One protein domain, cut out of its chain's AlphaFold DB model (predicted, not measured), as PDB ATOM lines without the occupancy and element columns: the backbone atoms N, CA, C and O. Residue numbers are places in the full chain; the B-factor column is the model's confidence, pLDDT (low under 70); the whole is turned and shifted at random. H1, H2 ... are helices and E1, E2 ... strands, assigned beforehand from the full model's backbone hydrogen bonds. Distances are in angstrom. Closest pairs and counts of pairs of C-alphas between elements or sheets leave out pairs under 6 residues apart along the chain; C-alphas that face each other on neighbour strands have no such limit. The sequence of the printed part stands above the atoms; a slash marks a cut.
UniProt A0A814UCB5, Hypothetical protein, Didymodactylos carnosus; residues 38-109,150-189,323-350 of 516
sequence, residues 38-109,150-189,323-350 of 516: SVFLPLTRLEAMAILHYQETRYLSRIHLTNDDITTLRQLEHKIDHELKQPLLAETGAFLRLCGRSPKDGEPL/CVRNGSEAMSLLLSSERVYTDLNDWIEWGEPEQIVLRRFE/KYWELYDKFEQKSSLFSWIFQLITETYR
ATOM      1  N   SER A  38     271.619 198.955 139.152       98.00
ATOM      2  CA  SER A  38     272.994 199.055 138.659       98.00
ATOM      3  C   SER A  38     273.182 198.336 137.328       98.00
ATOM      4  O   SER A  38     272.660 197.244 137.108       98.00
ATOM      5  N   VAL A  39     273.965 198.946 136.439       97.25
ATOM      6  CA  VAL A  39     274.403 198.346 135.177       97.25
ATOM      7  C   VAL A  39     275.867 197.952 135.300       97.25
ATOM      8  O   VAL A  39     276.708 198.762 135.684       97.25
ATOM      9  N   PHE A  40     276.165 196.706 134.948       97.75
ATOM     10  CA  PHE A  40     277.511 196.145 134.954       97.75
ATOM     11  C   PHE A  40     278.047 196.067 133.527       97.75
ATOM     12  O   PHE A  40     277.387 195.504 132.641       97.75
ATOM     13  N   LEU A  41     279.238 196.625 133.333       97.19
ATOM     14  CA  LEU A  41     279.971 196.682 132.077       97.19
ATOM     15  C   LEU A  41     281.302 195.951 132.249       97.19
ATOM     16  O   LEU A  41     282.257 196.542 132.756       97.19
ATOM     17  N   PRO A  42     281.381 194.677 131.827       96.00
ATOM     18  CA  PRO A  42     282.630 193.933 131.855       96.00
ATOM     19  C   PRO A  42     283.724 194.674 131.096       96.00
ATOM     20  O   PRO A  42     283.497 195.125 129.961       96.00
ATOM     21  N   LEU A  43     284.886 194.798 131.732       95.31
ATOM     22  CA  LEU A  43     286.087 195.307 131.095       95.31
ATOM     23  C   LEU A  43     286.782 194.172 130.350       95.31
ATOM     24  O   LEU A  43     286.917 193.051 130.840       95.31
ATOM     25  N   THR A  44     287.257 194.473 129.154       92.69
ATOM     26  CA  THR A  44     288.213 193.624 128.451       92.69
ATOM     27  C   THR A  44     289.617 193.864 129.000       92.69
ATOM     28  O   THR A  44     289.929 194.931 129.535       92.69
ATOM     29  N   ARG A  45     290.509 192.886 128.813       90.50
ATOM     30  CA  ARG A  45     291.921 193.036 129.196       90.50
ATOM     31  C   ARG A  45     292.593 194.200 128.457       90.50
ATOM     32  O   ARG A  45     293.424 194.882 129.040       90.50
ATOM     33  N   LEU A  46     292.199 194.450 127.205       92.69
ATOM     34  CA  LEU A  46     292.694 195.576 126.407       92.69
ATOM     35  C   LEU A  46     292.233 196.921 126.976       92.69
ATOM     36  O   LEU A  46     293.051 197.821 127.125       92.69
ATOM     37  N   GLU A  47     290.957 197.047 127.354       96.44
ATOM     38  CA  GLU A  47     290.435 198.254 128.016       96.44
ATOM     39  C   GLU A  47     291.177 198.527 129.337       96.44
ATOM     40  O   GLU A  47     291.591 199.658 129.587       96.44
ATOM     41  N   ALA A  48     291.408 197.493 130.152       95.88
ATOM     42  CA  ALA A  48     292.152 197.619 131.404       95.88
ATOM     43  C   ALA A  48     293.615 198.038 131.182       95.88
ATOM     44  O   ALA A  48     294.093 198.967 131.830       95.88
ATOM     45  N   MET A  49     294.312 197.399 130.236       95.50
ATOM     46  CA  MET A  49     295.687 197.761 129.874       95.50
ATOM     47  C   MET A  49     295.779 199.195 129.346       95.50
ATOM     48  O   MET A  49     296.682 199.923 129.744       95.50
ATOM     49  N   ALA A  50     294.828 199.634 128.520       97.31
ATOM     50  CA  ALA A  50     294.824 200.989 127.982       97.31
ATOM     51  C   ALA A  50     294.645 202.056 129.083       97.31
ATOM     52  O   ALA A  50     295.301 203.100 129.039       97.31
ATOM     53  N   ILE A  51     293.817 201.785 130.105       97.75
ATOM     54  CA  ILE A  51     293.692 202.648 131.297       97.75
ATOM     55  C   ILE A  51     295.028 202.722 132.048       97.75
ATOM     56  O   ILE A  51     295.491 203.822 132.366       97.75
ATOM     57  N   LEU A  52     295.679 201.576 132.278       96.69
ATOM     58  CA  LEU A  52     296.980 201.520 132.950       96.69
ATOM     59  C   LEU A  52     298.050 202.280 132.161       96.69
ATOM     60  O   LEU A  52     298.672 203.189 132.706       96.69
ATOM     61  N   HIS A  53     298.215 201.996 130.866       96.06
ATOM     62  CA  HIS A  53     299.191 202.670 130.004       96.06
ATOM     63  C   HIS A  53     298.988 204.188 129.976       96.06
ATOM     64  O   HIS A  53     299.966 204.949 129.982       96.06
ATOM     65  N   TYR A  54     297.732 204.648 129.976       96.44
ATOM     66  CA  TYR A  54     297.415 206.066 130.100       96.44
ATOM     67  C   TYR A  54     297.946 206.645 131.412       96.44
ATOM     68  O   TYR A  54     298.673 207.639 131.394       96.44
ATOM     69  N   GLN A  55     297.610 206.026 132.544       95.81
ATOM     70  CA  GLN A  55     298.001 206.504 133.869       95.81
ATOM     71  C   GLN A  55     299.520 206.473 134.067       95.81
ATOM     72  O   GLN A  55     300.110 207.449 134.536       95.81
ATOM     73  N   GLU A  56     300.178 205.406 133.619       94.50
ATOM     74  CA  GLU A  56     301.633 205.275 133.631       94.50
ATOM     75  C   GLU A  56     302.320 206.380 132.814       94.50
ATOM     76  O   GLU A  56     303.298 206.987 133.266       94.50
ATOM     77  N   THR A  57     301.764 206.709 131.646       93.06
ATOM     78  CA  THR A  57     302.268 207.790 130.788       93.06
ATOM     79  C   THR A  57     302.014 209.160 131.402       93.06
ATOM     80  O   THR A  57     302.893 210.025 131.385       93.06
ATOM     81  N   ARG A  58     300.821 209.375 131.961       91.75
ATOM     82  CA  ARG A  58     300.379 210.681 132.454       91.75
ATOM     83  C   ARG A  58     300.998 211.064 133.797       91.75
ATOM     84  O   ARG A  58     301.267 212.254 133.994       91.75
ATOM     85  N   TYR A  59     301.175 210.097 134.695       91.31
ATOM     86  CA  TYR A  59     301.527 210.336 136.099       91.31
ATOM     87  C   TYR A  59     302.859 209.705 136.511       91.31
ATOM     88  O   TYR A  59     303.529 210.249 137.384       91.31
ATOM     89  N   LEU A  60     303.289 208.610 135.869       88.44
ATOM     90  CA  LEU A  60     304.518 207.889 136.242       88.44
ATOM     91  C   LEU A  60     305.688 208.119 135.274       88.44
ATOM     92  O   LEU A  60     306.755 207.535 135.451       88.44
ATOM     93  N   SER A  61     305.511 208.977 134.263       86.12
ATOM     94  CA  SER A  61     306.516 209.269 133.226       86.12
ATOM     95  C   SER A  61     307.004 208.032 132.447       86.12
ATOM     96  O   SER A  61     308.116 208.036 131.915       86.12
ATOM     97  N   ARG A  62     306.189 206.972 132.357       84.88
ATOM     98  CA  ARG A  62     306.476 205.758 131.574       84.88
ATOM     99  C   ARG A  62     305.729 205.826 130.248       84.88
ATOM    100  O   ARG A  62     304.508 205.791 130.235       84.88
ATOM    101  N   ILE A  63     306.435 205.941 129.126       79.44
ATOM    102  CA  ILE A  63     305.799 206.092 127.807       79.44
ATOM    103  C   ILE A  63     305.331 204.719 127.307       79.44
ATOM    104  O   ILE A  63     306.041 204.060 126.552       79.44
ATOM    105  N   HIS A  64     304.150 204.292 127.753       86.25
ATOM    106  CA  HIS A  64     303.513 203.042 127.317       86.25
ATOM    107  C   HIS A  64     302.274 203.270 126.446       86.25
ATOM    108  O   HIS A  64     301.904 202.376 125.697       86.25
ATOM    109  N   LEU A  65     301.656 204.457 126.504       91.06
ATOM    110  CA  LEU A  65     300.442 204.755 125.746       91.06
ATOM    111  C   LEU A  65     300.688 204.702 124.229       91.06
ATOM    112  O   LEU A  65     301.562 205.395 123.701       91.06
ATOM    113  N   THR A  66     299.872 203.916 123.530       90.69
ATOM    114  CA  THR A  66     299.896 203.744 122.070       90.69
ATOM    115  C   THR A  66     298.634 204.303 121.395       90.69
ATOM    116  O   THR A  66     297.653 204.645 122.053       90.69
ATOM    117  N   ASN A  67     298.624 204.379 120.057       88.88
ATOM    118  CA  ASN A  67     297.416 204.758 119.303       88.88
ATOM    119  C   ASN A  67     296.295 203.704 119.415       88.88
ATOM    120  O   ASN A  67     295.115 204.060 119.388       88.88
ATOM    121  N   ASP A  68     296.651 202.427 119.577       89.81
ATOM    122  CA  ASP A  68     295.683 201.346 119.793       89.81
ATOM    123  C   ASP A  68     295.033 201.472 121.179       89.81
ATOM    124  O   ASP A  68     293.818 201.311 121.308       89.81
ATOM    125  N   ASP A  69     295.806 201.864 122.201       94.56
ATOM    126  CA  ASP A  69     295.265 202.190 123.527       94.56
ATOM    127  C   ASP A  69     294.298 203.375 123.444       94.56
ATOM    128  O   ASP A  69     293.184 203.294 123.950       94.56
ATOM    129  N   ILE A  70     294.673 204.461 122.755       95.50
ATOM    130  CA  ILE A  70     293.794 205.629 122.570       95.50
ATOM    131  C   ILE A  70     292.494 205.228 121.861       95.50
ATOM    132  O   ILE A  70     291.408 205.623 122.287       95.50
ATOM    133  N   THR A  71     292.582 204.408 120.813       95.38
ATOM    134  CA  THR A  71     291.403 203.883 120.105       95.38
ATOM    135  C   THR A  71     290.519 203.061 121.041       95.38
ATOM    136  O   THR A  71     289.303 203.255 121.069       95.38
ATOM    137  N   THR A  72     291.128 202.203 121.861       96.56
ATOM    138  CA  THR A  72     290.439 201.385 122.867       96.56
ATOM    139  C   THR A  72     289.746 202.256 123.921       96.56
ATOM    140  O   THR A  72     288.577 202.039 124.233       96.56
ATOM    141  N   LEU A  73     290.415 203.297 124.427       98.19
ATOM    142  CA  LEU A  73     289.850 204.231 125.408       98.19
ATOM    143  C   LEU A  73     288.672 205.027 124.838       98.19
ATOM    144  O   LEU A  73     287.677 205.218 125.536       98.19
ATOM    145  N   ARG A  74     288.738 205.453 123.569       97.50
ATOM    146  CA  ARG A  74     287.608 206.113 122.889       97.50
ATOM    147  C   ARG A  74     286.416 205.163 122.731       97.50
ATOM    148  O   ARG A  74     285.276 205.567 122.941       97.50
ATOM    149  N   GLN A  75     286.658 203.895 122.394       97.69
ATOM    150  CA  GLN A  75     285.597 202.883 122.311       97.69
ATOM    151  C   GLN A  75     284.945 202.627 123.677       97.69
ATOM    152  O   GLN A  75     283.716 202.576 123.763       97.69
ATOM    153  N   LEU A  76     285.747 202.536 124.741       98.38
ATOM    154  CA  LEU A  76     285.251 202.420 126.112       98.38
ATOM    155  C   LEU A  76     284.410 203.641 126.513       98.38
ATOM    156  O   LEU A  76     283.320 203.480 127.062       98.38
ATOM    157  N   GLU A  77     284.866 204.853 126.189       98.62
ATOM    158  CA  GLU A  77     284.113 206.087 126.428       98.62
ATOM    159  C   GLU A  77     282.732 206.042 125.757       98.62
ATOM    160  O   GLU A  77     281.720 206.310 126.405       98.62
ATOM    161  N   HIS A  78     282.667 205.632 124.484       98.31
ATOM    162  CA  HIS A  78     281.404 205.481 123.758       98.31
ATOM    163  C   HIS A  78     280.492 204.403 124.352       98.31
ATOM    164  O   HIS A  78     279.278 204.600 124.419       98.31
ATOM    165  N   LYS A  79     281.058 203.278 124.802       97.94
ATOM    166  CA  LYS A  79     280.323 202.200 125.481       97.94
ATOM    167  C   LYS A  79     279.683 202.701 126.778       97.94
ATOM    168  O   LYS A  79     278.505 202.451 127.006       97.94
ATOM    169  N   ILE A  80     280.424 203.453 127.593       98.62
ATOM    170  CA  ILE A  80     279.902 204.050 128.832       98.62
ATOM    171  C   ILE A  80     278.828 205.101 128.519       98.62
ATOM    172  O   ILE A  80     277.765 205.107 129.137       98.62
ATOM    173  N   ASP A  81     279.078 205.972 127.541       98.50
ATOM    174  CA  ASP A  81     278.142 207.022 127.135       98.50
ATOM    175  C   ASP A  81     276.812 206.453 126.613       98.50
ATOM    176  O   ASP A  81     275.740 206.970 126.931       98.50
ATOM    177  N   HIS A  82     276.866 205.350 125.861       98.19
ATOM    178  CA  HIS A  82     275.679 204.634 125.401       98.19
ATOM    179  C   HIS A  82     274.804 204.153 126.565       98.19
ATOM    180  O   HIS A  82     273.583 204.299 126.516       98.19
ATOM    181  N   GLU A  83     275.420 203.606 127.611       98.12
ATOM    182  CA  GLU A  83     274.724 203.073 128.787       98.12
ATOM    183  C   GLU A  83     274.146 204.187 129.662       98.12
ATOM    184  O   GLU A  83     273.006 204.098 130.117       98.12
ATOM    185  N   LEU A  84     274.872 205.297 129.823       98.44
ATOM    186  CA  LEU A  84     274.380 206.479 130.540       98.44
ATOM    187  C   LEU A  84     273.165 207.125 129.863       98.44
ATOM    188  O   LEU A  84     272.359 207.761 130.538       98.44
ATOM    189  N   LYS A  85     272.999 206.937 128.549       98.00
ATOM    190  CA  LYS A  85     271.833 207.407 127.784       98.00
ATOM    191  C   LYS A  85     270.629 206.466 127.854       98.00
ATOM    192  O   LYS A  85     269.559 206.831 127.365       98.00
ATOM    193  N   GLN A  86     270.766 205.280 128.448       98.06
ATOM    194  CA  GLN A  86     269.640 204.362 128.617       98.06
ATOM    195  C   GLN A  86     268.640 204.899 129.653       98.06
ATOM    196  O   GLN A  86     269.047 205.585 130.594       98.06
ATOM    197  N   PRO A  87     267.338 204.555 129.547       97.56
ATOM    198  CA  PRO A  87     266.288 205.112 130.407       97.56
ATOM    199  C   PRO A  87     266.558 205.017 131.913       97.56
ATOM    200  O   PRO A  87     266.146 205.896 132.660       97.56
ATOM    201  N   LEU A  88     267.272 203.978 132.360       96.81
ATOM    202  CA  LEU A  88     267.603 203.781 133.772       96.81
ATOM    203  C   LEU A  88     268.512 204.882 134.346       96.81
ATOM    204  O   LEU A  88     268.423 205.182 135.535       96.81
ATOM    205  N   LEU A  89     269.402 205.445 133.521       98.00
ATOM    206  CA  LEU A  89     270.479 206.345 133.947       98.00
ATOM    207  C   LEU A  89     270.357 207.754 133.350       98.00
ATOM    208  O   LEU A  89     270.890 208.695 133.934       98.00
ATOM    209  N   ALA A  90     269.635 207.924 132.239       96.88
ATOM    210  CA  ALA A  90     269.597 209.170 131.469       96.88
ATOM    211  C   ALA A  90     269.143 210.397 132.278       96.88
ATOM    212  O   ALA A  90     269.653 211.500 132.080       96.88
ATOM    213  N   GLU A  91     268.193 210.221 133.198       95.19
ATOM    214  CA  GLU A  91     267.640 211.323 133.987       95.19
ATOM    215  C   GLU A  91     268.597 211.766 135.106       95.19
ATOM    216  O   GLU A  91     268.966 212.942 135.234       95.19
ATOM    217  N   THR A  92     269.042 210.816 135.925       95.81
ATOM    218  CA  THR A  92     269.793 211.105 137.152       95.81
ATOM    219  C   THR A  92     271.306 211.095 136.964       95.81
ATOM    220  O   THR A  92     272.014 211.699 137.767       95.81
ATOM    221  N   GLY A  93     271.809 210.450 135.911       97.62
ATOM    222  CA  GLY A  93     273.201 210.023 135.809       97.62
ATOM    223  C   GLY A  93     273.472 208.762 136.634       97.62
ATOM    224  O   GLY A  93     272.548 208.112 137.145       97.62
ATOM    225  N   ALA A  94     274.754 208.433 136.786       98.25
ATOM    226  CA  ALA A  94     275.212 207.273 137.540       98.25
ATOM    227  C   ALA A  94     276.317 207.621 138.544       98.25
ATOM    228  O   ALA A  94     277.160 208.479 138.298       98.25
ATOM    229  N   PHE A  95     276.345 206.904 139.662       97.50
ATOM    230  CA  PHE A  95     277.523 206.761 140.503       97.50
ATOM    231  C   PHE A  95     278.440 205.693 139.893       97.50
ATOM    232  O   PHE A  95     278.065 204.520 139.805       97.50
ATOM    233  N   LEU A  96     279.627 206.114 139.456       97.31
ATOM    234  CA  LEU A  96     280.632 205.249 138.840       97.31
ATOM    235  C   LEU A  96     281.484 204.537 139.902       97.31
ATOM    236  O   LEU A  96     281.985 205.172 140.831       97.31
ATOM    237  N   ARG A  97     281.723 203.233 139.725       97.12
ATOM    238  CA  ARG A  97     282.678 202.450 140.532       97.12
ATOM    239  C   ARG A  97     283.230 201.236 139.774       97.12
ATOM    240  O   ARG A  97     282.690 200.874 138.732       97.12
ATOM    241  N   LEU A  98     284.263 200.602 140.330       96.56
ATOM    242  CA  LEU A  98     284.607 199.202 140.040       96.56
ATOM    243  C   LEU A  98     283.858 198.272 141.009       96.56
ATOM    244  O   LEU A  98     283.128 198.758 141.889       96.56
ATOM    245  N   CYS A  99     284.015 196.949 140.878       95.56
ATOM    246  CA  CYS A  99     283.264 196.025 141.723       95.56
ATOM    247  C   CYS A  99     283.644 196.141 143.205       95.56
ATOM    248  O   CYS A  99     282.747 196.286 144.040       95.56
ATOM    249  N   GLY A 100     284.940 196.196 143.522       90.69
ATOM    250  CA  GLY A 100     285.419 196.269 144.908       90.69
ATOM    251  C   GLY A 100     285.432 197.668 145.532       90.69
ATOM    252  O   GLY A 100     285.204 197.816 146.731       90.69
ATOM    253  N   ARG A 101     285.670 198.737 144.755       91.88
ATOM    254  CA  ARG A 101     285.696 200.112 145.298       91.88
ATOM    255  C   ARG A 101     285.398 201.201 144.271       91.88
ATOM    256  O   ARG A 101     285.511 201.029 143.061       91.88
ATOM    257  N   SER A 102     285.003 202.364 144.784       94.94
ATOM    258  CA  SER A 102     284.745 203.569 143.985       94.94
ATOM    259  C   SER A 102     286.003 204.444 143.844       94.94
ATOM    260  O   SER A 102     286.773 204.545 144.813       94.94
ATOM    261  N   PRO A 103     286.167 205.156 142.710       96.31
ATOM    262  CA  PRO A 103     287.278 206.073 142.441       96.31
ATOM    263  C   PRO A 103     287.116 207.403 143.197       96.31
ATOM    264  O   PRO A 103     287.038 208.473 142.601       96.31
ATOM    265  N   LYS A 104     287.011 207.358 144.534       92.12
ATOM    266  CA  LYS A 104     286.792 208.554 145.378       92.12
ATOM    267  C   LYS A 104     287.951 209.565 145.275       92.12
ATOM    268  O   LYS A 104     287.786 210.750 145.535       92.12
ATOM    269  N   ASP A 105     289.119 209.095 144.875       93.00
ATOM    270  CA  ASP A 105     290.342 209.843 144.596       93.00
ATOM    271  C   ASP A 105     290.473 210.290 143.126       93.00
ATOM    272  O   ASP A 105     291.417 210.997 142.807       93.00
ATOM    273  N   GLY A 106     289.531 209.945 142.244       94.06
ATOM    274  CA  GLY A 106     289.517 210.424 140.862       94.06
ATOM    275  C   GLY A 106     289.170 211.913 140.743       94.06
ATOM    276  O   GLY A 106     288.474 212.484 141.588       94.06
ATOM    277  N   GLU A 107     289.638 212.529 139.664       92.88
ATOM    278  CA  GLU A 107     289.436 213.933 139.316       92.88
ATOM    279  C   GLU A 107     288.201 214.081 138.394       92.88
ATOM    280  O   GLU A 107     288.159 213.502 137.300       92.88
ATOM    281  N   PRO A 108     287.161 214.835 138.802       92.88
ATOM    282  CA  PRO A 108     285.981 215.083 138.005       92.88
ATOM    283  C   PRO A 108     286.346 215.968 136.822       92.88
ATOM    284  O   PRO A 108     287.205 216.842 136.897       92.88
ATOM    285  N   LEU A 109     285.615 215.813 135.725       93.44
ATOM    286  CA  LEU A 109     285.951 216.537 134.508       93.44
ATOM    287  C   LEU A 109     285.878 218.062 134.689       93.44
ATOM    288  O   LEU A 109     286.666 218.791 134.093       93.44
ATOM    289  N   CYS A 150     279.096 211.640 140.587       95.81
ATOM    290  CA  CYS A 150     277.994 211.481 139.647       95.81
ATOM    291  C   CYS A 150     278.477 211.821 138.234       95.81
ATOM    292  O   CYS A 150     278.942 212.936 137.998       95.81
ATOM    293  N   VAL A 151     278.329 210.875 137.310       97.62
ATOM    294  CA  VAL A 151     278.680 211.025 135.894       97.62
ATOM    295  C   VAL A 151     277.426 210.972 135.025       97.62
ATOM    296  O   VAL A 151     276.493 210.208 135.289       97.62
ATOM    297  N   ARG A 152     277.390 211.797 133.979       97.31
ATOM    298  CA  ARG A 152     276.257 211.940 133.048       97.31
ATOM    299  C   ARG A 152     276.611 211.646 131.595       97.31
ATOM    300  O   ARG A 152     275.718 211.584 130.759       97.31
ATOM    301  N   ASN A 153     277.892 211.487 131.287       98.19
ATOM    302  CA  ASN A 153     278.387 211.130 129.960       98.19
ATOM    303  C   ASN A 153     279.701 210.345 130.069       98.19
ATOM    304  O   ASN A 153     280.313 210.280 131.141       98.19
ATOM    305  N   GLY A 154     280.127 209.764 128.945       98.25
ATOM    306  CA  GLY A 154     281.375 209.002 128.865       98.25
ATOM    307  C   GLY A 154     282.591 209.801 129.337       98.25
ATOM    308  O   GLY A 154     283.401 209.282 130.100       98.25
ATOM    309  N   SER A 155     282.697 211.081 128.974       98.12
ATOM    310  CA  SER A 155     283.875 211.892 129.297       98.12
ATOM    311  C   SER A 155     284.030 212.173 130.797       98.12
ATOM    312  O   SER A 155     285.142 212.164 131.325       98.12
ATOM    313  N   GLU A 156     282.927 212.393 131.515       97.75
ATOM    314  CA  GLU A 156     282.940 212.513 132.978       97.75
ATOM    315  C   GLU A 156     283.398 211.211 133.647       97.75
ATOM    316  O   GLU A 156     284.197 211.255 134.583       97.75
ATOM    317  N   ALA A 157     282.959 210.061 133.126       98.31
ATOM    318  CA  ALA A 157     283.396 208.759 133.617       98.31
ATOM    319  C   ALA A 157     284.883 208.499 133.342       98.31
ATOM    320  O   ALA A 157     285.614 208.111 134.254       98.31
ATOM    321  N   MET A 158     285.351 208.773 132.121       98.38
ATOM    322  CA  MET A 158     286.759 208.611 131.752       98.38
ATOM    323  C   MET A 158     287.674 209.505 132.587       98.38
ATOM    324  O   MET A 158     288.743 209.057 132.988       98.38
ATOM    325  N   SER A 159     287.246 210.728 132.920       97.38
ATOM    326  CA  SER A 159     288.008 211.613 133.808       97.38
ATOM    327  C   SER A 159     288.304 210.950 135.155       97.38
ATOM    328  O   SER A 159     289.451 210.971 135.595       97.38
ATOM    329  N   LEU A 160     287.310 210.303 135.775       97.69
ATOM    330  CA  LEU A 160     287.482 209.603 137.052       97.69
ATOM    331  C   LEU A 160     288.326 208.327 136.904       97.69
ATOM    332  O   LEU A 160     289.236 208.106 137.702       97.69
ATOM    333  N   LEU A 161     288.052 207.504 135.884       97.94
ATOM    334  CA  LEU A 161     288.777 206.243 135.655       97.94
ATOM    335  C   LEU A 161     290.266 206.477 135.399       97.94
ATOM    336  O   LEU A 161     291.103 205.777 135.955       97.94
ATOM    337  N   LEU A 162     290.595 207.473 134.577       97.56
ATOM    338  CA  LEU A 162     291.958 207.728 134.119       97.56
ATOM    339  C   LEU A 162     292.807 208.524 135.111       97.56
ATOM    340  O   LEU A 162     293.991 208.717 134.856       97.56
ATOM    341  N   SER A 163     292.244 208.982 136.228       95.88
ATOM    342  CA  SER A 163     292.958 209.786 137.233       95.88
ATOM    343  C   SER A 163     292.989 209.164 138.630       95.88
ATOM    344  O   SER A 163     293.791 209.594 139.451       95.88
ATOM    345  N   SER A 164     292.162 208.150 138.901       96.81
ATOM    346  CA  SER A 164     292.103 207.474 140.202       96.81
ATOM    347  C   SER A 164     293.254 206.478 140.391       96.81
ATOM    348  O   SER A 164     293.422 205.544 139.602       96.81
ATOM    349  N   GLU A 165     294.001 206.631 141.485       95.31
ATOM    350  CA  GLU A 165     295.004 205.672 141.958       95.31
ATOM    351  C   GLU A 165     294.342 204.362 142.402       95.31
ATOM    352  O   GLU A 165     294.882 203.284 142.169       95.31
ATOM    353  N   ARG A 166     293.135 204.418 142.983       95.06
ATOM    354  CA  ARG A 166     292.363 203.204 143.311       95.06
ATOM    355  C   ARG A 166     292.076 202.362 142.074       95.06
ATOM    356  O   ARG A 166     292.271 201.151 142.119       95.06
ATOM    357  N   VAL A 167     291.663 202.999 140.975       96.75
ATOM    358  CA  VAL A 167     291.440 202.317 139.688       96.75
ATOM    359  C   VAL A 167     292.747 201.752 139.146       96.75
ATOM    360  O   VAL A 167     292.773 200.586 138.763       96.75
ATOM    361  N   TYR A 168     293.834 202.533 139.170       95.62
ATOM    362  CA  TYR A 168     295.158 202.064 138.747       95.62
ATOM    363  C   TYR A 168     295.558 200.786 139.492       95.62
ATOM    364  O   TYR A 168     295.880 199.765 138.889       95.62
ATOM    365  N   THR A 169     295.488 200.835 140.820       92.81
ATOM    366  CA  THR A 169     295.864 199.740 141.710       92.81
ATOM    367  C   THR A 169     294.982 198.509 141.490       92.81
ATOM    368  O   THR A 169     295.505 197.397 141.405       92.81
ATOM    369  N   ASP A 170     293.668 198.690 141.332       92.94
ATOM    370  CA  ASP A 170     292.730 197.590 141.090       92.94
ATOM    371  C   ASP A 170     292.945 196.903 139.740       92.94
ATOM    372  O   ASP A 170     292.967 195.671 139.652       92.94
ATOM    373  N   LEU A 171     293.119 197.683 138.675       94.50
ATOM    374  CA  LEU A 171     293.345 197.126 137.346       94.50
ATOM    375  C   LEU A 171     294.723 196.474 137.250       94.50
ATOM    376  O   LEU A 171     294.839 195.399 136.669       94.50
ATOM    377  N   ASN A 172     295.755 197.063 137.859       92.25
ATOM    378  CA  ASN A 172     297.093 196.481 137.867       92.25
ATOM    379  C   ASN A 172     297.101 195.129 138.593       92.25
ATOM    380  O   ASN A 172     297.638 194.149 138.086       92.25
ATOM    381  N   ASP A 173     296.477 195.055 139.767       90.00
ATOM    382  CA  ASP A 173     296.405 193.807 140.520       90.00
ATOM    383  C   ASP A 173     295.493 192.763 139.847       90.00
ATOM    384  O   ASP A 173     295.802 191.573 139.893       90.00
ATOM    385  N   TRP A 174     294.454 193.189 139.112       89.56
ATOM    386  CA  TRP A 174     293.716 192.280 138.230       89.56
ATOM    387  C   TRP A 174     294.621 191.702 137.134       89.56
ATOM    388  O   TRP A 174     294.723 190.483 137.027       89.56
ATOM    389  N   ILE A 175     295.304 192.545 136.353       89.19
ATOM    390  CA  ILE A 175     296.141 192.103 135.225       89.19
ATOM    391  C   ILE A 175     297.213 191.096 135.654       89.19
ATOM    392  O   ILE A 175     297.535 190.188 134.883       89.19
ATOM    393  N   GLU A 176     297.748 191.253 136.862       85.81
ATOM    394  CA  GLU A 176     298.798 190.392 137.398       85.81
ATOM    395  C   GLU A 176     298.255 189.122 138.078       85.81
ATOM    396  O   GLU A 176     298.826 188.043 137.905       85.81
ATOM    397  N   TRP A 177     297.166 189.218 138.855       81.81
ATOM    398  CA  TRP A 177     296.782 188.164 139.814       81.81
ATOM    399  C   TRP A 177     295.283 187.861 139.912       81.81
ATOM    400  O   TRP A 177     294.896 186.863 140.540       81.81
ATOM    401  N   GLY A 178     294.443 188.747 139.385       77.12
ATOM    402  CA  GLY A 178     293.015 188.771 139.671       77.12
ATOM    403  C   GLY A 178     292.148 188.148 138.587       77.12
ATOM    404  O   GLY A 178     292.616 187.645 137.573       77.12
ATOM    405  N   GLU A 179     290.846 188.196 138.834       81.06
ATOM    406  CA  GLU A 179     289.811 187.827 137.872       81.06
ATOM    407  C   GLU A 179     289.268 189.070 137.143       81.06
ATOM    408  O   GLU A 179     289.379 190.172 137.683       81.06
ATOM    409  N   PRO A 180     288.663 188.905 135.946       85.94
ATOM    410  CA  PRO A 180     288.020 189.982 135.197       85.94
ATOM    411  C   PRO A 180     287.236 191.004 136.029       85.94
ATOM    412  O   PRO A 180     286.362 190.623 136.803       85.94
ATOM    413  N   GLU A 181     287.506 192.296 135.828       92.81
ATOM    414  CA  GLU A 181     286.834 193.410 136.517       92.81
ATOM    415  C   GLU A 181     285.685 193.992 135.669       92.81
ATOM    416  O   GLU A 181     285.582 193.764 134.458       92.81
ATOM    417  N   GLN A 182     284.798 194.762 136.300       96.00
ATOM    418  CA  GLN A 182     283.694 195.448 135.636       96.00
ATOM    419  C   GLN A 182     283.583 196.900 136.101       96.00
ATOM    420  O   GLN A 182     283.746 197.221 137.277       96.00
ATOM    421  N   ILE A 183     283.212 197.780 135.173       98.00
ATOM    422  CA  ILE A 183     282.673 199.089 135.534       98.00
ATOM    423  C   ILE A 183     281.226 198.891 135.973       98.00
ATOM    424  O   ILE A 183     280.445 198.221 135.292       98.00
ATOM    425  N   VAL A 184     280.846 199.524 137.076       98.38
ATOM    426  CA  VAL A 184     279.463 199.564 137.538       98.38
ATOM    427  C   VAL A 184     278.942 200.990 137.480       98.38
ATOM    428  O   VAL A 184     279.494 201.906 138.094       98.38
ATOM    429  N   LEU A 185     277.850 201.157 136.739       98.50
ATOM    430  CA  LEU A 185     277.067 202.382 136.655       98.50
ATOM    431  C   LEU A 185     275.810 202.199 137.504       98.50
ATOM    432  O   LEU A 185     274.809 201.630 137.062       98.50
ATOM    433  N   ARG A 186     275.875 202.646 138.756       98.19
ATOM    434  CA  ARG A 186     274.753 202.599 139.698       98.19
ATOM    435  C   ARG A 186     273.884 203.838 139.507       98.19
ATOM    436  O   ARG A 186     274.427 204.938 139.524       98.19
ATOM    437  N   ARG A 187     272.561 203.703 139.359       97.81
ATOM    438  CA  ARG A 187     271.645 204.852 139.224       97.81
ATOM    439  C   ARG A 187     271.903 205.856 140.344       97.81
ATOM    440  O   ARG A 187     271.869 205.496 141.520       97.81
ATOM    441  N   PHE A 188     272.174 207.102 139.971       97.12
ATOM    442  CA  PHE A 188     272.467 208.143 140.943       97.12
ATOM    443  C   PHE A 188     271.198 208.534 141.717       97.12
ATOM    444  O   PHE A 188     270.159 208.808 141.116       97.12
ATOM    445  N   GLU A 189     271.271 208.554 143.048       95.25
ATOM    446  CA  GLU A 189     270.157 208.960 143.907       95.25
ATOM    447  C   GLU A 189     270.384 210.385 144.415       95.25
ATOM    448  O   GLU A 189     271.231 210.618 145.272       95.25
ATOM    449  N   LYS A 323     292.691 218.340 130.465       93.00
ATOM    450  CA  LYS A 323     291.713 217.293 130.181       93.00
ATOM    451  C   LYS A 323     292.424 216.024 129.737       93.00
ATOM    452  O   LYS A 323     293.500 216.081 129.139       93.00
ATOM    453  N   TYR A 324     291.810 214.869 129.994       94.12
ATOM    454  CA  TYR A 324     292.480 213.599 129.729       94.12
ATOM    455  C   TYR A 324     292.821 213.416 128.239       94.12
ATOM    456  O   TYR A 324     293.896 212.906 127.916       94.12
ATOM    457  N   TRP A 325     291.954 213.912 127.347       94.12
ATOM    458  CA  TRP A 325     292.126 213.832 125.896       94.12
ATOM    459  C   TRP A 325     293.241 214.724 125.344       94.12
ATOM    460  O   TRP A 325     293.755 214.437 124.272       94.12
ATOM    461  N   GLU A 326     293.707 215.741 126.076       92.94
ATOM    462  CA  GLU A 326     294.854 216.542 125.621       92.94
ATOM    463  C   GLU A 326     296.131 215.696 125.508       92.94
ATOM    464  O   GLU A 326     297.044 216.028 124.748       92.94
ATOM    465  N   LEU A 327     296.226 214.597 126.270       90.06
ATOM    466  CA  LEU A 327     297.303 213.628 126.092       90.06
ATOM    467  C   LEU A 327     297.105 212.806 124.812       90.06
ATOM    468  O   LEU A 327     298.091 212.544 124.130       90.06
ATOM    469  N   TYR A 328     295.862 212.458 124.457       90.25
ATOM    470  CA  TYR A 328     295.557 211.758 123.204       90.25
ATOM    471  C   TYR A 328     296.014 212.598 122.011       90.25
ATOM    472  O   TYR A 328     296.820 212.140 121.204       90.25
ATOM    473  N   ASP A 329     295.605 213.870 121.983       86.00
ATOM    474  CA  ASP A 329     295.912 214.801 120.896       86.00
ATOM    475  C   ASP A 329     297.432 214.965 120.701       86.00
ATOM    476  O   ASP A 329     297.928 215.010 119.574       86.00
ATOM    477  N   LYS A 330     298.209 214.995 121.795       84.44
ATOM    478  CA  LYS A 330     299.683 215.069 121.745       84.44
ATOM    479  C   LYS A 330     300.327 213.835 121.104       84.44
ATOM    480  O   LYS A 330     301.358 213.974 120.440       84.44
ATOM    481  N   PHE A 331     299.776 212.641 121.319       80.44
ATOM    482  CA  PHE A 331     300.279 211.396 120.726       80.44
ATOM    483  C   PHE A 331     299.838 211.236 119.266       80.44
ATOM    484  O   PHE A 331     300.648 210.852 118.416       80.44
ATOM    485  N   GLU A 332     298.600 211.618 118.949       74.62
ATOM    486  CA  GLU A 332     298.068 211.607 117.584       74.62
ATOM    487  C   GLU A 332     298.843 212.592 116.681       74.62
ATOM    488  O   GLU A 332     299.268 212.224 115.584       74.62
ATOM    489  N   GLN A 333     299.162 213.801 117.167       66.44
ATOM    490  CA  GLN A 333     299.971 214.788 116.428       66.44
ATOM    491  C   GLN A 333     301.389 214.286 116.098       66.44
ATOM    492  O   GLN A 333     301.900 214.548 115.004       66.44
ATOM    493  N   LYS A 334     302.018 213.522 117.005       59.94
ATOM    494  CA  LYS A 334     303.340 212.899 116.785       59.94
ATOM    495  C   LYS A 334     303.307 211.727 115.798       59.94
ATOM    496  O   LYS A 334     304.340 211.402 115.220       59.94
ATOM    497  N   SER A 335     302.145 211.111 115.588       57.94
ATOM    498  CA  SER A 335     301.978 209.891 114.782       57.94
ATOM    499  C   SER A 335     301.646 210.154 113.301       57.94
ATOM    500  O   SER A 335     301.461 209.211 112.525       57.94
ATOM    501  N   SER A 336     301.619 211.423 112.877       47.44
ATOM    502  CA  SER A 336     301.106 211.885 111.573       47.44
ATOM    503  C   SER A 336     301.958 211.564 110.326       47.44
ATOM    504  O   SER A 336     301.663 212.066 109.245       47.44
ATOM    505  N   LEU A 337     302.964 210.683 110.415       47.88
ATOM    506  CA  LEU A 337     303.774 210.249 109.259       47.88
ATOM    507  C   LEU A 337     303.742 208.738 108.965       47.88
ATOM    508  O   LEU A 337     304.151 208.345 107.877       47.88
ATOM    509  N   PHE A 338     303.236 207.885 109.868       49.78
ATOM    510  CA  PHE A 338     303.327 206.416 109.704       49.78
ATOM    511  C   PHE A 338     302.055 205.616 110.051       49.78
ATOM    512  O   PHE A 338     302.034 204.398 109.875       49.78
ATOM    513  N   SER A 339     300.973 206.264 110.494       51.41
ATOM    514  CA  SER A 339     299.797 205.568 111.048       51.41
ATOM    515  C   SER A 339     298.975 204.770 110.018       51.41
ATOM    516  O   SER A 339     298.515 203.675 110.335       51.41
ATOM    517  N   TRP A 340     298.860 205.237 108.769       41.97
ATOM    518  CA  TRP A 340     298.016 204.562 107.768       41.97
ATOM    519  C   TRP A 340     298.593 203.218 107.283       41.97
ATOM    520  O   TRP A 340     297.850 202.282 107.007       41.97
ATOM    521  N   ILE A 341     299.925 203.089 107.236       47.94
ATOM    522  CA  ILE A 341     300.603 201.849 106.818       47.94
ATOM    523  C   ILE A 341     300.500 200.774 107.910       47.94
ATOM    524  O   ILE A 341     300.397 199.591 107.599       47.94
ATOM    525  N   PHE A 342     300.478 201.168 109.187       46.38
ATOM    526  CA  PHE A 342     300.383 200.222 110.298       46.38
ATOM    527  C   PHE A 342     298.982 199.617 110.432       46.38
ATOM    528  O   PHE A 342     298.878 198.419 110.671       46.38
ATOM    529  N   GLN A 343     297.927 200.400 110.178       42.97
ATOM    530  CA  GLN A 343     296.532 199.941 110.244       42.97
ATOM    531  C   GLN A 343     296.218 198.834 109.216       42.97
ATOM    532  O   GLN A 343     295.441 197.930 109.506       42.97
ATOM    533  N   LEU A 344     296.888 198.837 108.055       39.34
ATOM    534  CA  LEU A 344     296.785 197.757 107.061       39.34
ATOM    535  C   LEU A 344     297.595 196.500 107.445       39.34
ATOM    536  O   LEU A 344     297.290 195.394 106.997       39.34
ATOM    537  N   ILE A 345     298.646 196.651 108.258       44.81
ATOM    538  CA  ILE A 345     299.554 195.558 108.639       44.81
ATOM    539  C   ILE A 345     299.081 194.864 109.930       44.81
ATOM    540  O   ILE A 345     299.254 193.650 110.055       44.81
ATOM    541  N   THR A 346     298.404 195.562 110.847       42.59
ATOM    542  CA  THR A 346     297.834 194.958 112.068       42.59
ATOM    543  C   THR A 346     296.531 194.189 111.833       42.59
ATOM    544  O   THR A 346     296.253 193.254 112.582       42.59
ATOM    545  N   GLU A 347     295.792 194.446 110.749       41.28
ATOM    546  CA  GLU A 347     294.627 193.624 110.368       41.28
ATOM    547  C   GLU A 347     294.992 192.287 109.694       41.28
ATOM    548  O   GLU A 347     294.133 191.418 109.534       41.28
ATOM    549  N   THR A 348     296.265 192.056 109.348       38.88
ATOM    550  CA  THR A 348     296.647 190.861 108.571       38.88
ATOM    551  C   THR A 348     297.161 189.687 109.423       38.88
ATOM    552  O   THR A 348     297.326 188.591 108.895       38.88
ATOM    553  N   TYR A 349     297.348 189.818 110.744       45.12
ATOM    554  CA  TYR A 349     297.798 188.689 111.583       45.12
ATOM    555  C   TYR A 349     297.250 188.715 113.019       45.12
ATOM    556  O   TYR A 349     297.947 189.057 113.968       45.12
ATOM    557  N   ARG A 350     296.003 188.259 113.182       46.75
ATOM    558  CA  ARG A 350     295.518 187.434 114.310       46.75
ATOM    559  C   ARG A 350     294.086 187.010 113.987       46.75
ATOM    560  O   ARG A 350     293.130 187.676 114.361       46.75
TER     561      ARG A 350
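What this domain is: This is residues 38 to 109, 150 to 189 and 323 to 350 of the 516 residues of the protein "Hypothetical protein" of Didymodactylos carnosus (UniProt A0A814UCB5). A small three-stranded sheet lies at one end of the body, with H3 packed over it and the long helix H2 running from the sheet toward the other end, where H1 crosses it and H4 packs on H1. H5 leads on beyond H2, and H6 lies far out at that end, where residues 344 to 350 stick out. The printed part has 140 residues, with six named helices and three named strands in the order E1 H1 H2 E2 H3 H4 E3 H5 H6; the sheet runs E1, E3, E2, antiparallel throughout, and the class is mostly helix. The whole is compact, with a radius of gyration of the C-alphas of 15.5 A, yet only just elongated, spanning 48 by 32 by 31 A.

Where its parts are: E1, residues 38 to 42, begins at C-alpha 38 (272.994, 199.055, 138.659). H1, residues 45 to 59, is 21.0 A long, and H2, residues 67 to 84, is 25.7 A long, ending at C-alpha 84 (274.380, 206.479, 130.540). E2 is residues 94 to 98, H3 residues 154 to 161, and H4 residues 165 to 177, 17.7 A long. E3, residues 182 to 187, is 15.7 A long. H5, residues 325 to 334, is 14.5 A long, and H6, residues 339 to 346, ends at C-alpha 346 (297.834, 194.958, 112.068).

How they stand to each other: E3 is the inner strand: N 39 and O 185 of E1 and E3 are 2.9 A apart, and N 95 and O 186 of E2 and E3 are 2.8 A apart, both within hydrogen-bond range. E1, H1, H2 and E2 form a split strand-helix-strand unit, two strands running the same way with E3 between them, and its crossover is right-handed. H3 is on the sheet at a height of 10.1 A, only just over E2 alone, as 2 of its C-alphas fall on E3. H2, with residues 76 to 84, and H4, with residues 166 to 171, only graze the sheet. H2 is the hub. It touches H1, closest at the C-alphas of Ala 50 and Asp 69, 4.6 A, at a steep tilt of 69.8 degrees, only just short of about perpendicular. It touches H3 at the C-alphas of Asp 81 and Gly 154, 4.2 A, and only just touches H5, with 3 pairs of C-alphas within 8 A, the closest those of Ile 70 and Tyr 328, 6.4 A. H4 touches H1, closest at the C-alphas of Ala 48 and Leu 171, 6.1 A. H6 touches no helix. Every O i to N i+4 pair is within hydrogen-bond range in H1, H2, H3 and H4, against 5 of 6 in H5 and 3 of 4 in H6.

The domain as a whole: The C-alphas of Glu 189 and Ile 341 are the two farthest apart, 48.5 A. Residues 110 to 149 and 190 to 322 are cut out, with gaps between C-alphas of 10.7 A and 26.9 A. Of the links printed whole, none is long. Residues 333 to 350 have pLDDT under 70; the mean of the printed part is 88.1.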